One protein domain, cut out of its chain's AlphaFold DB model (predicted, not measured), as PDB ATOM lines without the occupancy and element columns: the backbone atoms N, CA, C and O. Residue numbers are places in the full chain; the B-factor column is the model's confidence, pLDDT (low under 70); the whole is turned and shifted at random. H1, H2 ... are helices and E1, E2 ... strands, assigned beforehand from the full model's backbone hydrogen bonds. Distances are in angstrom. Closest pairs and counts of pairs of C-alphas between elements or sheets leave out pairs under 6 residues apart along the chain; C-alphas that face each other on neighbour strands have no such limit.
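AT A GLANCE: This is residues 26 to 113 of the 123 residues of an uncharacterized protein of Lachnospiraceae bacterium OF09-33XD (UniProt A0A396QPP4). Two small pairs of parallel strands, E1 with E2 and E3 with E4, stand edge to edge with a gap between E1 and E3, like a wall split in two, and the three helices cover one side of it. The long helix H1 packs on E1 and E2, the short H2 and H3 lie over E3 and E4, and the long loop of residues 37 to 47 lies past E2. The printed part has 88 residues with three named helices and four named strands, in the order E1 E2 H1 E3 H2 H3 E4, a mixed class. It is compact, with a radius of gyration of the C-alphas of 13.8 A and spans of 41 by 31 by 26 A.

HOW THE PARTS SIT: Begin with E1, residues 30 to 36, and its parallel neighbour E2, residues 48 to 52, at 23 degrees; N 36 and O 51 are 2.9 A apart, within hydrogen-bond range. Next look at H1, residues 61 to 81: the closest C-alphas to E2 are those of Tyr 51 and Phe 71, 6.4 A, and to E1 those of Trp 35 and Phe 71, 6.9 A. E3, residues 86 to 90, and E1 are near each other. H2, residues 92 to 97, and H1 are close but not clearly touching, about perpendicular at 80 degrees, with C-alphas 72 and 97 closest at 6.8 A. H3, residues 99 to 105, and H1 are close but not clearly touching, at a shallow tilt of 12 degrees, the same way; C-alphas 76 and 101 are closest at 7.8 A. E4, residues 109 to 112, is parallel to E3 at 14 degrees, with N 89 and O 110 2.8 A apart. E3, H2, H3 and E4 make a strand-helix-strand unit, two parallel neighbour strands joined through helices, with a right-handed crossover. H1 and E4 are apart. In H1 and H2 every O i to N i+4 pair is within hydrogen-bond range; H3 has 0 of 3, and 2 of 4 O i to N i+3 pairs.

IN THESE COORDINATES: Find C-alpha 30 at (24.604, -53.306, 23.468), where E1 begins its 18.9 A; E2 covers 12.2 A. H1 starts at C-alpha 61, (34.033, -37.365, 51.366), and covers 30.4 A. E3 covers 13.1 A, H2 8.6 A, H3 10.3 A and E4 10.0 A, ending at C-alpha 112, (33.273, -39.422, 25.721).

THE WHOLE: The C-alphas of Lys 26 and Glu 60 are the two farthest apart, 43.9 A. The printed part has no cut. The link E1 to E2, 11 residues, is long. Mean pLDDT of the printed part is 93.1, and no printed residue is under 70.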
ATOM      1  N   LYS A  26      22.497 -49.969  13.491       97.56
ATOM      2  CA  LYS A  26      23.487 -50.938  12.999       97.56
ATOM      3  C   LYS A  26      23.243 -52.361  13.502       97.56
ATOM      4  O   LYS A  26      24.069 -53.226  13.230       97.56
ATOM      5  N   LEU A  27      22.159 -52.593  14.247       97.31
ATOM      6  CA  LEU A  27      21.834 -53.872  14.881       97.31
ATOM      7  C   LEU A  27      22.990 -54.420  15.734       97.31
ATOM      8  O   LEU A  27      23.222 -55.624  15.803       97.31
ATOM      9  N   ILE A  28      23.746 -53.527  16.380       97.06
ATOM     10  CA  ILE A  28      24.865 -53.896  17.246       97.06
ATOM     11  C   ILE A  28      24.314 -54.158  18.652       97.06
ATOM     12  O   ILE A  28      23.821 -53.222  19.285       97.06
ATOM     13  N   PRO A  29      24.455 -55.382  19.197       97.19
ATOM     14  CA  PRO A  29      24.015 -55.676  20.553       97.19
ATOM     15  C   PRO A  29      24.771 -54.821  21.563       97.19
ATOM     16  O   PRO A  29      26.010 -54.791  21.564       97.19
ATOM     17  N   TYR A  30      24.031 -54.166  22.450       97.88
ATOM     18  CA  TYR A  30      24.604 -53.306  23.468       97.88
ATOM     19  C   TYR A  30      23.864 -53.419  24.794       97.88
ATOM     20  O   TYR A  30      22.698 -53.810  24.840       97.88
ATOM     21  N   ARG A  31      24.548 -53.021  25.866       97.88
ATOM     22  CA  ARG A  31      23.942 -52.789  27.175       97.88
ATOM     23  C   ARG A  31      24.420 -51.476  27.769       97.88
ATOM     24  O   ARG A  31      25.526 -51.026  27.466       97.88
ATOM     25  N   VAL A  32      23.599 -50.896  28.628       98.25
ATOM     26  CA  VAL A  32      23.905 -49.686  29.383       98.25
ATOM     27  C   VAL A  32      24.087 -50.077  30.841       98.25
ATOM     28  O   VAL A  32      23.195 -50.672  31.434       98.25
ATOM     29  N   LEU A  33      25.251 -49.760  31.395       98.25
ATOM     30  CA  LEU A  33      25.591 -49.929  32.800       98.25
ATOM     31  C   LEU A  33      25.654 -48.545  33.439       98.25
ATOM     32  O   LEU A  33      26.453 -47.710  33.011       98.25
ATOM     33  N   PHE A  34      24.830 -48.287  34.446       98.25
ATOM     34  CA  PHE A  34      24.814 -46.976  35.093       98.25
ATOM     35  C   PHE A  34      24.517 -47.055  36.587       98.25
ATOM     36  O   PHE A  34      24.282 -48.131  37.134       98.25
ATOM     37  N   TRP A  35      24.575 -45.912  37.263       98.00
ATOM     38  CA  TRP A  35      24.320 -45.821  38.694       98.00
ATOM     39  C   TRP A  35      22.968 -45.147  38.943       98.00
ATOM     40  O   TRP A  35      22.807 -43.973  38.628       98.00
ATOM     41  N   ASN A  36      22.006 -45.862  39.532       96.50
ATOM     42  CA  ASN A  36      20.792 -45.254  40.084       96.50
ATOM     43  C   ASN A  36      21.098 -44.655  41.464       96.50
ATOM     44  O   ASN A  36      20.771 -45.211  42.511       96.50
ATOM     45  N   ARG A  37      21.822 -43.540  41.457       94.12
ATOM     46  CA  ARG A  37      22.321 -42.862  42.653       94.12
ATOM     47  C   ARG A  37      21.233 -42.045  43.348       94.12
ATOM     48  O   ARG A  37      21.292 -41.849  44.559       94.12
ATOM     49  N   GLY A  38      20.262 -41.545  42.591       93.75
ATOM     50  CA  GLY A  38      19.114 -40.820  43.129       93.75
ATOM     51  C   GLY A  38      17.965 -41.721  43.586       93.75
ATOM     52  O   GLY A  38      16.930 -41.187  43.972       93.75
ATOM     53  N   SER A  39      18.126 -43.050  43.518       92.69
ATOM     54  CA  SER A  39      17.074 -44.031  43.825       92.69
ATOM     55  C   SER A  39      15.767 -43.746  43.081       92.69
ATOM     56  O   SER A  39      14.676 -43.769  43.649       92.69
ATOM     57  N   PHE A  40      15.881 -43.452  41.785       93.06
ATOM     58  CA  PHE A  40      14.721 -43.249  40.930       93.06
ATOM     59  C   PHE A  40      13.998 -44.574  40.693       93.06
ATOM     60  O   PHE A  40      14.625 -45.629  40.589       93.06
ATOM     61  N   ASN A  41      12.675 -44.512  40.551       93.44
ATOM     62  CA  ASN A  41      11.907 -45.632  40.027       93.44
ATOM     63  C   ASN A  41      12.042 -45.633  38.497       93.44
ATOM     64  O   ASN A  41      11.631 -44.681  37.832       93.44
ATOM     65  N   LEU A  42      12.681 -46.666  37.952       92.50
ATOM     66  CA  LEU A  42      13.097 -46.727  36.556       92.50
ATOM     67  C   LEU A  42      12.361 -47.858  35.836       92.50
ATOM     68  O   LEU A  42      12.554 -49.030  36.142       92.50
ATOM     69  N   ASN A  43      11.559 -47.506  34.831       94.50
ATOM     70  CA  ASN A  43      10.982 -48.470  33.897       94.50
ATOM     71  C   ASN A  43      11.837 -48.498  32.625       94.50
ATOM     72  O   ASN A  43      11.660 -47.665  31.735       94.50
ATOM     73  N   LEU A  44      12.822 -49.398  32.585       95.25
ATOM     74  CA  LEU A  44      13.833 -49.443  31.530       95.25
ATOM     75  C   LEU A  44      13.848 -50.787  30.786       95.25
ATOM     76  O   LEU A  44      13.497 -51.822  31.357       95.25
ATOM     77  N   PRO A  45      14.305 -50.801  29.520       95.69
ATOM     78  CA  PRO A  45      14.519 -52.039  28.778       95.69
ATOM     79  C   PRO A  45      15.549 -52.961  29.454       95.69
ATOM     80  O   PRO A  45      16.462 -52.502  30.134       95.69
ATOM     81  N   LYS A  46      15.479 -54.275  29.189       95.50
ATOM     82  CA  LYS A  46      16.350 -55.295  29.822       95.50
ATOM     83  C   LYS A  46      17.853 -55.078  29.627       95.50
ATOM     84  O   LYS A  46      18.652 -55.563  30.421       95.50
ATOM     85  N   ASN A  47      18.255 -54.406  28.551       96.81
ATOM     86  CA  ASN A  47      19.658 -54.105  28.280       96.81
ATOM     87  C   ASN A  47      20.176 -52.884  29.061       96.81
ATOM     88  O   ASN A  47      21.345 -52.537  28.919       96.81
ATOM     89  N   TYR A  48      19.346 -52.254  29.892       97.88
ATOM     90  CA  TYR A  48      19.738 -51.219  30.840       97.88
ATOM     91  C   TYR A  48      19.812 -51.848  32.225       97.88
ATOM     92  O   TYR A  48      18.809 -52.273  32.789       97.88
ATOM     93  N   VAL A  49      21.020 -51.920  32.766       97.69
ATOM     94  CA  VAL A  49      21.298 -52.537  34.060       97.69
ATOM     95  C   VAL A  49      21.930 -51.476  34.943       97.69
ATOM     96  O   VAL A  49      22.807 -50.734  34.495       97.69
ATOM     97  N   TYR A  50      21.495 -51.391  36.194       97.81
ATOM     98  CA  TYR A  50      21.964 -50.359  37.102       97.81
ATOM     99  C   TYR A  50      22.411 -50.901  38.444       97.81
ATOM    100  O   TYR A  50      21.916 -51.912  38.938       97.81
ATOM    101  N   TYR A  51      23.367 -50.187  39.024       97.88
ATOM    102  CA  TYR A  51      23.708 -50.293  40.429       97.88
ATOM    103  C   TYR A  51      22.727 -49.433  41.222       97.88
ATOM    104  O   TYR A  51      22.699 -48.216  41.032       97.88
ATOM    105  N   ASP A  52      21.901 -50.051  42.061       95.88
ATOM    106  CA  ASP A  52      20.880 -49.351  42.842       95.88
ATOM    107  C   ASP A  52      21.389 -49.081  44.256       95.88
ATOM    108  O   ASP A  52      21.309 -49.927  45.147       95.88
ATOM    109  N   SER A  53      22.019 -47.924  44.436       95.19
ATOM    110  CA  SER A  53      22.607 -47.541  45.715       95.19
ATOM    111  C   SER A  53      22.569 -46.022  45.866       95.19
ATOM    112  O   SER A  53      23.293 -45.328  45.145       95.19
ATOM    113  N   PRO A  54      21.724 -45.478  46.757       93.38
ATOM    114  CA  PRO A  54      21.654 -44.041  46.949       93.38
ATOM    115  C   PRO A  54      22.967 -43.456  47.477       93.38
ATOM    116  O   PRO A  54      23.569 -43.998  48.398       93.38
ATOM    117  N   SER A  55      23.379 -42.307  46.933       91.88
ATOM    118  CA  SER A  55      24.528 -41.539  47.445       91.88
ATOM    119  C   SER A  55      24.188 -40.042  47.496       91.88
ATOM    120  O   SER A  55      24.375 -39.316  46.509       91.88
ATOM    121  N   PRO A  56      23.624 -39.554  48.615       88.12
ATOM    122  CA  PRO A  56      23.296 -38.142  48.794       88.12
ATOM    123  C   PRO A  56      24.511 -37.221  48.631       88.12
ATOM    124  O   PRO A  56      25.650 -37.583  48.920       88.12
ATOM    125  N   GLU A  57      24.282 -35.992  48.169       81.75
ATOM    126  CA  GLU A  57      25.369 -35.020  47.994       81.75
ATOM    127  C   GLU A  57      25.982 -34.549  49.310       81.75
ATOM    128  O   GLU A  57      27.176 -34.258  49.333       81.75
ATOM    129  N   SER A  58      25.182 -34.548  50.379       85.31
ATOM    130  CA  SER A  58      25.556 -34.173  51.745       85.31
ATOM    131  C   SER A  58      26.460 -35.186  52.451       85.31
ATOM    132  O   SER A  58      26.872 -34.938  53.582       85.31
ATOM    133  N   LEU A  59      26.771 -36.321  51.816       85.75
ATOM    134  CA  LEU A  59      27.663 -37.316  52.395       85.75
ATOM    135  C   LEU A  59      29.085 -36.780  52.556       85.75
ATOM    136  O   LEU A  59      29.637 -36.101  51.686       85.75
ATOM    137  N   GLU A  60      29.718 -37.193  53.649       90.19
ATOM    138  CA  GLU A  60      31.137 -36.961  53.867       90.19
ATOM    139  C   GLU A  60      31.984 -37.591  52.753       90.19
ATOM    140  O   GLU A  60      31.657 -38.646  52.195       90.19
ATOM    141  N   LYS A  61      33.134 -36.968  52.464       88.94
ATOM    142  CA  LYS A  61      34.033 -37.365  51.366       88.94
ATOM    143  C   LYS A  61      34.396 -38.852  51.399       88.94
ATOM    144  O   LYS A  61      34.433 -39.495  50.351       88.94
ATOM    145  N   MET A  62      34.635 -39.406  52.591       89.94
ATOM    146  CA  MET A  62      35.017 -40.810  52.738       89.94
ATOM    147  C   MET A  62      33.884 -41.777  52.423       89.94
ATOM    148  O   MET A  62      34.124 -42.812  51.802       89.94
ATOM    149  N   GLN A  63      32.657 -41.445  52.819       89.81
ATOM    150  CA  GLN A  63      31.501 -42.263  52.483       89.81
ATOM    151  C   GLN A  63      31.239 -42.214  50.976       89.81
ATOM    152  O   GLN A  63      31.088 -43.251  50.342       89.81
ATOM    153  N   LYS A  64      31.351 -41.025  50.378       91.12
ATOM    154  CA  LYS A  64      31.214 -40.841  48.932       91.12
ATOM    155  C   LYS A  64      32.232 -41.666  48.141       91.12
ATOM    156  O   LYS A  64      31.886 -42.286  47.139       91.12
ATOM    157  N   LEU A  65      33.480 -41.733  48.614       92.31
ATOM    158  CA  LEU A  65      34.506 -42.587  48.014       92.31
ATOM    159  C   LEU A  65      34.126 -44.074  48.078       92.31
ATOM    160  O   LEU A  65      34.302 -44.782  47.087       92.31
ATOM    161  N   LYS A  66      33.588 -44.552  49.209       94.12
ATOM    162  CA  LYS A  66      33.107 -45.940  49.328       94.12
ATOM    163  C   LYS A  66      32.006 -46.234  48.313       94.12
ATOM    164  O   LYS A  66      32.060 -47.282  47.676       94.12
ATOM    165  N   ASP A  67      31.079 -45.306  48.110       95.69
ATOM    166  CA  ASP A  67      29.989 -45.473  47.148       95.69
ATOM    167  C   ASP A  67      30.527 -45.584  45.708       95.69
ATOM    168  O   ASP A  67      30.152 -46.495  44.965       95.69
ATOM    169  N   PHE A  68      31.495 -44.736  45.330       96.12
ATOM    170  CA  PHE A  68      32.185 -44.838  44.034       96.12
ATOM    171  C   PHE A  68      32.928 -46.169  43.865       96.12
ATOM    172  O   PHE A  68      32.883 -46.772  42.788       96.12
ATOM    173  N   LEU A  69      33.605 -46.654  44.911       96.50
ATOM    174  CA  LEU A  69      34.268 -47.961  44.892       96.50
ATOM    175  C   LEU A  69      33.255 -49.110  44.775       96.50
ATOM    176  O   LEU A  69      33.534 -50.091  44.082       96.50
ATOM    177  N   GLY A  70      32.080 -48.975  45.395       97.88
ATOM    178  CA  GLY A  70      30.957 -49.902  45.270       97.88
ATOM    179  C   GLY A  70      30.452 -49.993  43.832       97.88
ATOM    180  O   GLY A  70      30.442 -51.081  43.251       97.88
ATOM    181  N   PHE A  71      30.153 -48.845  43.214       98.06
ATOM    182  CA  PHE A  71      29.775 -48.784  41.801       98.06
ATOM    183  C   PHE A  71      30.859 -49.386  40.899       98.06
ATOM    184  O   PHE A  71      30.572 -50.211  40.031       98.06
ATOM    185  N   ARG A  72      32.130 -49.039  41.136       97.69
ATOM    186  CA  ARG A  72      33.261 -49.592  40.382       97.69
ATOM    187  C   ARG A  72      33.310 -51.116  40.470       97.69
ATOM    188  O   ARG A  72      33.458 -51.776  39.443       97.69
ATOM    189  N   LYS A  73      33.217 -51.675  41.681       97.69
ATOM    190  CA  LYS A  73      33.219 -53.126  41.907       97.69
ATOM    191  C   LYS A  73      32.087 -53.789  41.122       97.69
ATOM    192  O   LYS A  73      32.348 -54.730  40.377       97.69
ATOM    193  N   TRP A  74      30.880 -53.236  41.214       98.19
ATOM    194  CA  TRP A  74      29.719 -53.729  40.482       98.19
ATOM    195  C   TRP A  74      29.940 -53.717  38.961       98.19
ATOM    196  O   TRP A  74      29.713 -54.731  38.305       98.19
ATOM    197  N   VAL A  75      30.464 -52.626  38.382       97.56
ATOM    198  CA  VAL A  75      30.764 -52.573  36.936       97.56
ATOM    199  C   VAL A  75      31.773 -53.654  36.542       97.56
ATOM    200  O   VAL A  75      31.586 -54.334  35.535       97.56
ATOM    201  N   VAL A  76      32.837 -53.839  37.327       96.19
ATOM    202  CA  VAL A  76      33.853 -54.868  37.054       96.19
ATOM    203  C   VAL A  76      33.239 -56.268  37.065       96.19
ATOM    204  O   VAL A  76      33.513 -57.057  36.162       96.19
ATOM    205  N   GLU A  77      32.368 -56.567  38.026       96.25
ATOM    206  CA  GLU A  77      31.627 -57.833  38.071       96.25
ATOM    207  C   GLU A  77      30.739 -58.011  36.832       96.25
ATOM    208  O   GLU A  77      30.762 -59.072  36.205       96.25
ATOM    209  N   GLN A  78      30.028 -56.962  36.399       96.25
ATOM    210  CA  GLN A  78      29.222 -56.999  35.175       96.25
ATOM    211  C   GLN A  78      30.060 -57.278  33.921       96.25
ATOM    212  O   GLN A  78      29.601 -57.997  33.025       96.25
ATOM    213  N   LEU A  79      31.264 -56.707  33.824       94.06
ATOM    214  CA  LEU A  79      32.183 -56.912  32.699       94.06
ATOM    215  C   LEU A  79      32.821 -58.309  32.702       94.06
ATOM    216  O   LEU A  79      33.068 -58.858  31.628       94.06
ATOM    217  N   ASN A  80      33.047 -58.891  33.882       92.69
ATOM    218  CA  ASN A  80      33.601 -60.238  34.027       92.69
ATOM    219  C   ASN A  80      32.557 -61.327  33.742       92.69
ATOM    220  O   ASN A  80      32.846 -62.271  33.007       92.69
ATOM    221  N   ASN A  81      31.344 -61.178  34.285       92.75
ATOM    222  CA  ASN A  81      30.269 -62.169  34.155       92.75
ATOM    223  C   ASN A  81      29.647 -62.174  32.756       92.75
ATOM    224  O   ASN A  81      29.232 -63.217  32.259       92.75
ATOM    225  N   ASN A  82      29.586 -61.012  32.107       89.25
ATOM    226  CA  ASN A  82      29.099 -60.884  30.742       89.25
ATOM    227  C   ASN A  82      30.107 -60.074  29.924       89.25
ATOM    228  O   ASN A  82      30.147 -58.836  29.970       89.25
ATOM    229  N   LYS A  83      30.964 -60.807  29.210       88.12
ATOM    230  CA  LYS A  83      32.097 -60.234  28.489       88.12
ATOM    231  C   LYS A  83      31.612 -59.266  27.419       88.12
ATOM    232  O   LYS A  83      30.782 -59.571  26.570       88.12
ATOM    233  N   SER A  84      32.170 -58.067  27.474       92.88
ATOM    234  CA  SER A  84      31.974 -57.041  26.452       92.88
ATOM    235  C   SER A  84      33.131 -57.092  25.464       92.88
ATOM    236  O   SER A  84      34.267 -57.278  25.886       92.88
ATOM    237  N   ASP A  85      32.865 -56.887  24.176       93.56
ATOM    238  CA  ASP A  85      33.928 -56.822  23.162       93.56
ATOM    239  C   ASP A  85      34.564 -55.434  23.131       93.56
ATOM    240  O   ASP A  85      35.764 -55.279  22.899       93.56
ATOM    241  N   LYS A  86      33.722 -54.414  23.334       95.69
ATOM    242  CA  LYS A  86      34.093 -53.002  23.316       95.69
ATOM    243  C   LYS A  86      33.357 -52.231  24.404       95.69
ATOM    244  O   LYS A  86      32.257 -52.619  24.804       95.69
ATOM    245  N   LEU A  87      33.958 -51.130  24.839       97.00
ATOM    246  CA  LEU A  87      33.408 -50.241  25.858       97.00
ATOM    247  C   LEU A  87      33.172 -48.837  25.295       97.00
ATOM    248  O   LEU A  87      33.923 -48.367  24.445       97.00
ATOM    249  N   ILE A  88      32.151 -48.153  25.799       96.88
ATOM    250  CA  ILE A  88      31.953 -46.713  25.617       96.88
ATOM    251  C   ILE A  88      31.815 -46.116  27.014       96.88
ATOM    252  O   ILE A  88      30.854 -46.406  27.722       96.88
ATOM    253  N   LEU A  89      32.800 -45.328  27.428       95.56
ATOM    254  CA  LEU A  89      32.834 -44.675  28.732       95.56
ATOM    255  C   LEU A  89      32.204 -43.296  28.572       95.56
ATOM    256  O   LEU A  89      32.746 -42.434  27.881       95.56
ATOM    257  N   LEU A  90      31.028 -43.127  29.158       94.62
ATOM    258  CA  LEU A  90      30.243 -41.909  29.099       94.62
ATOM    259  C   LEU A  90      30.655 -41.047  30.296       94.62
ATOM    260  O   LEU A  90      30.355 -41.409  31.428       94.62
ATOM    261  N   SER A  91      31.314 -39.911  30.032       89.44
ATOM    262  CA  SER A  91      31.967 -38.983  30.981       89.44
ATOM    263  C   SER A  91      33.406 -39.316  31.400       89.44
ATOM    264  O   SER A  91      33.805 -40.478  31.539       89.44
ATOM    265  N   THR A  92      34.153 -38.252  31.714       89.12
ATOM    266  CA  THR A  92      35.525 -38.316  32.235       89.12
ATOM    267  C   THR A  92      35.633 -39.098  33.536       89.12
ATOM    268  O   THR A  92      36.516 -39.945  33.689       89.12
ATOM    269  N   LEU A  93      34.679 -38.894  34.442       90.62
ATOM    270  CA  LEU A  93      34.632 -39.567  35.733       90.62
ATOM    271  C   LEU A  93      34.554 -41.093  35.593       90.62
ATOM    272  O   LEU A  93      35.290 -41.810  36.270       90.62
ATOM    273  N   THR A  94      33.713 -41.602  34.687       93.50
ATOM    274  CA  THR A  94      33.601 -43.049  34.450       93.50
ATOM    275  C   THR A  94      34.922 -43.653  34.007       93.50
ATOM    276  O   THR A  94      35.308 -44.723  34.482       93.50
ATOM    277  N   GLY A  95      35.618 -42.987  33.091       91.62
ATOM    278  CA  GLY A  95      36.855 -43.533  32.573       91.62
ATOM    279  C   GLY A  95      38.035 -43.414  33.533       91.62
ATOM    280  O   GLY A  95      38.832 -44.346  33.592       91.62
ATOM    281  N   VAL A  96      38.099 -42.361  34.357       90.75
ATOM    282  CA  VAL A  96      39.057 -42.278  35.477       90.75
ATOM    283  C   VAL A  96      38.808 -43.406  36.481       90.75
ATOM    284  O   VAL A  96      39.736 -44.129  36.843       90.75
ATOM    285  N   LEU A  97      37.549 -43.628  36.873       93.56
ATOM    286  CA  LEU A  97      37.170 -44.663  37.843       93.56
ATOM    287  C   LEU A  97      37.552 -46.085  37.390       93.56
ATOM    288  O   LEU A  97      37.842 -46.956  38.215       93.56
ATOM    289  N   LEU A  98      37.546 -46.329  36.078       94.06
ATOM    290  CA  LEU A  98      37.808 -47.634  35.469       94.06
ATOM    291  C   LEU A  98      39.168 -47.712  34.761       94.06
ATOM    292  O   LEU A  98      39.419 -48.686  34.049       94.06
ATOM    293  N   PHE A  99      40.049 -46.725  34.947       91.31
ATOM    294  CA  PHE A  99      41.264 -46.563  34.146       91.31
ATOM    295  C   PHE A  99      42.164 -47.808  34.134       91.31
ATOM    296  O   PHE A  99      42.660 -48.214  33.084       91.31
ATOM    297  N   ASP A 100      42.348 -48.467  35.281       90.44
ATOM    298  CA  ASP A 100      43.155 -49.687  35.373       90.44
ATOM    299  C   ASP A 100      42.512 -50.877  34.642       90.44
ATOM    300  O   ASP A 100      43.216 -51.734  34.113       90.44
ATOM    301  N   LYS A 101      41.179 -50.914  34.562       90.31
ATOM    302  CA  LYS A 101      40.421 -52.012  33.950       90.31
ATOM    303  C   LYS A 101      40.294 -51.876  32.442       90.31
ATOM    304  O   LYS A 101      40.379 -52.874  31.725       90.31
ATOM    305  N   ILE A 102      40.161 -50.654  31.934       86.81
ATOM    306  CA  ILE A 102      40.042 -50.415  30.489       86.81
ATOM    307  C   ILE A 102      41.346 -50.679  29.730       86.81
ATOM    308  O   ILE A 102      41.305 -50.904  28.523       86.81
ATOM    309  N   LYS A 103      42.500 -50.754  30.411       83.62
ATOM    310  CA  LYS A 103      43.779 -51.154  29.791       83.62
ATOM    311  C   LYS A 103      43.714 -52.545  29.148       83.62
ATOM    312  O   LYS A 103      44.324 -52.769  28.105       83.62
ATOM    313  N   HIS A 104      42.908 -53.455  29.699       84.94
ATOM    314  CA  HIS A 104      42.669 -54.781  29.110       84.94
ATOM    315  C   HIS A 104      41.847 -54.724  27.808       84.94
ATOM    316  O   HIS A 104      41.850 -55.666  27.014       84.94
ATOM    317  N   TYR A 105      41.184 -53.597  27.549       86.19
ATOM    318  CA  TYR A 105      40.422 -53.300  26.338       86.19
ATOM    319  C   TYR A 105      41.247 -52.488  25.338       86.19
ATOM    320  O   TYR A 105      40.705 -51.615  24.668       86.19
ATOM    321  N   ASN A 106      42.555 -52.748  25.226       81.00
ATOM    322  CA  ASN A 106      43.457 -51.989  24.356       81.00
ATOM    323  C   ASN A 106      42.864 -51.773  22.945       81.00
ATOM    324  O   ASN A 106      42.517 -52.738  22.262       81.00
ATOM    325  N   LYS A 107      42.723 -50.500  22.541       82.38
ATOM    326  CA  LYS A 107      42.082 -50.030  21.292       82.38
ATOM    327  C   LYS A 107      40.620 -50.474  21.075       82.38
ATOM    328  O   LYS A 107      40.108 -50.411  19.962       82.38
ATOM    329  N   ARG A 108      39.932 -50.923  22.125       91.38
ATOM    330  CA  ARG A 108      38.537 -51.404  22.112       91.38
ATOM    331  C   ARG A 108      37.631 -50.603  23.049       91.38
ATOM    332  O   ARG A 108      36.585 -51.103  23.459       91.38
ATOM    333  N   TYR A 109      37.998 -49.370  23.382       93.44
ATOM    334  CA  TYR A 109      37.124 -48.461  24.115       93.44
ATOM    335  C   TYR A 109      37.047 -47.091  23.445       93.44
ATOM    336  O   TYR A 109      37.998 -46.640  22.812       93.44
ATOM    337  N   ILE A 110      35.892 -46.451  23.593       93.25
ATOM    338  CA  ILE A 110      35.669 -45.040  23.285       93.25
ATOM    339  C   ILE A 110      35.487 -44.314  24.611       93.25
ATOM    340  O   ILE A 110      34.868 -44.845  25.535       93.25
ATOM    341  N   PHE A 111      36.021 -43.104  24.687       90.06
ATOM    342  CA  PHE A 111      35.875 -42.222  25.829       90.06
ATOM    343  C   PHE A 111      35.157 -40.955  25.366       90.06
ATOM    344  O   PHE A 111      35.615 -40.293  24.437       90.06
ATOM    345  N   ASP A 112      34.026 -40.645  25.987       89.50
ATOM    346  CA  ASP A 112      33.273 -39.422  25.721       89.50
ATOM    347  C   ASP A 112      33.700 -38.342  26.726       89.50
ATOM    348  O   ASP A 112      33.250 -38.328  27.874       89.50
ATOM    349  N   ILE A 113      34.623 -37.475  26.294       83.62
ATOM    350  CA  ILE A 113      35.060 -36.281  27.035       83.62
ATOM    351  C   ILE A 113      34.115 -35.142  26.651       83.62
ATOM    352  O   ILE A 113      33.991 -34.823  25.467       83.62
TER     353      ILE A 113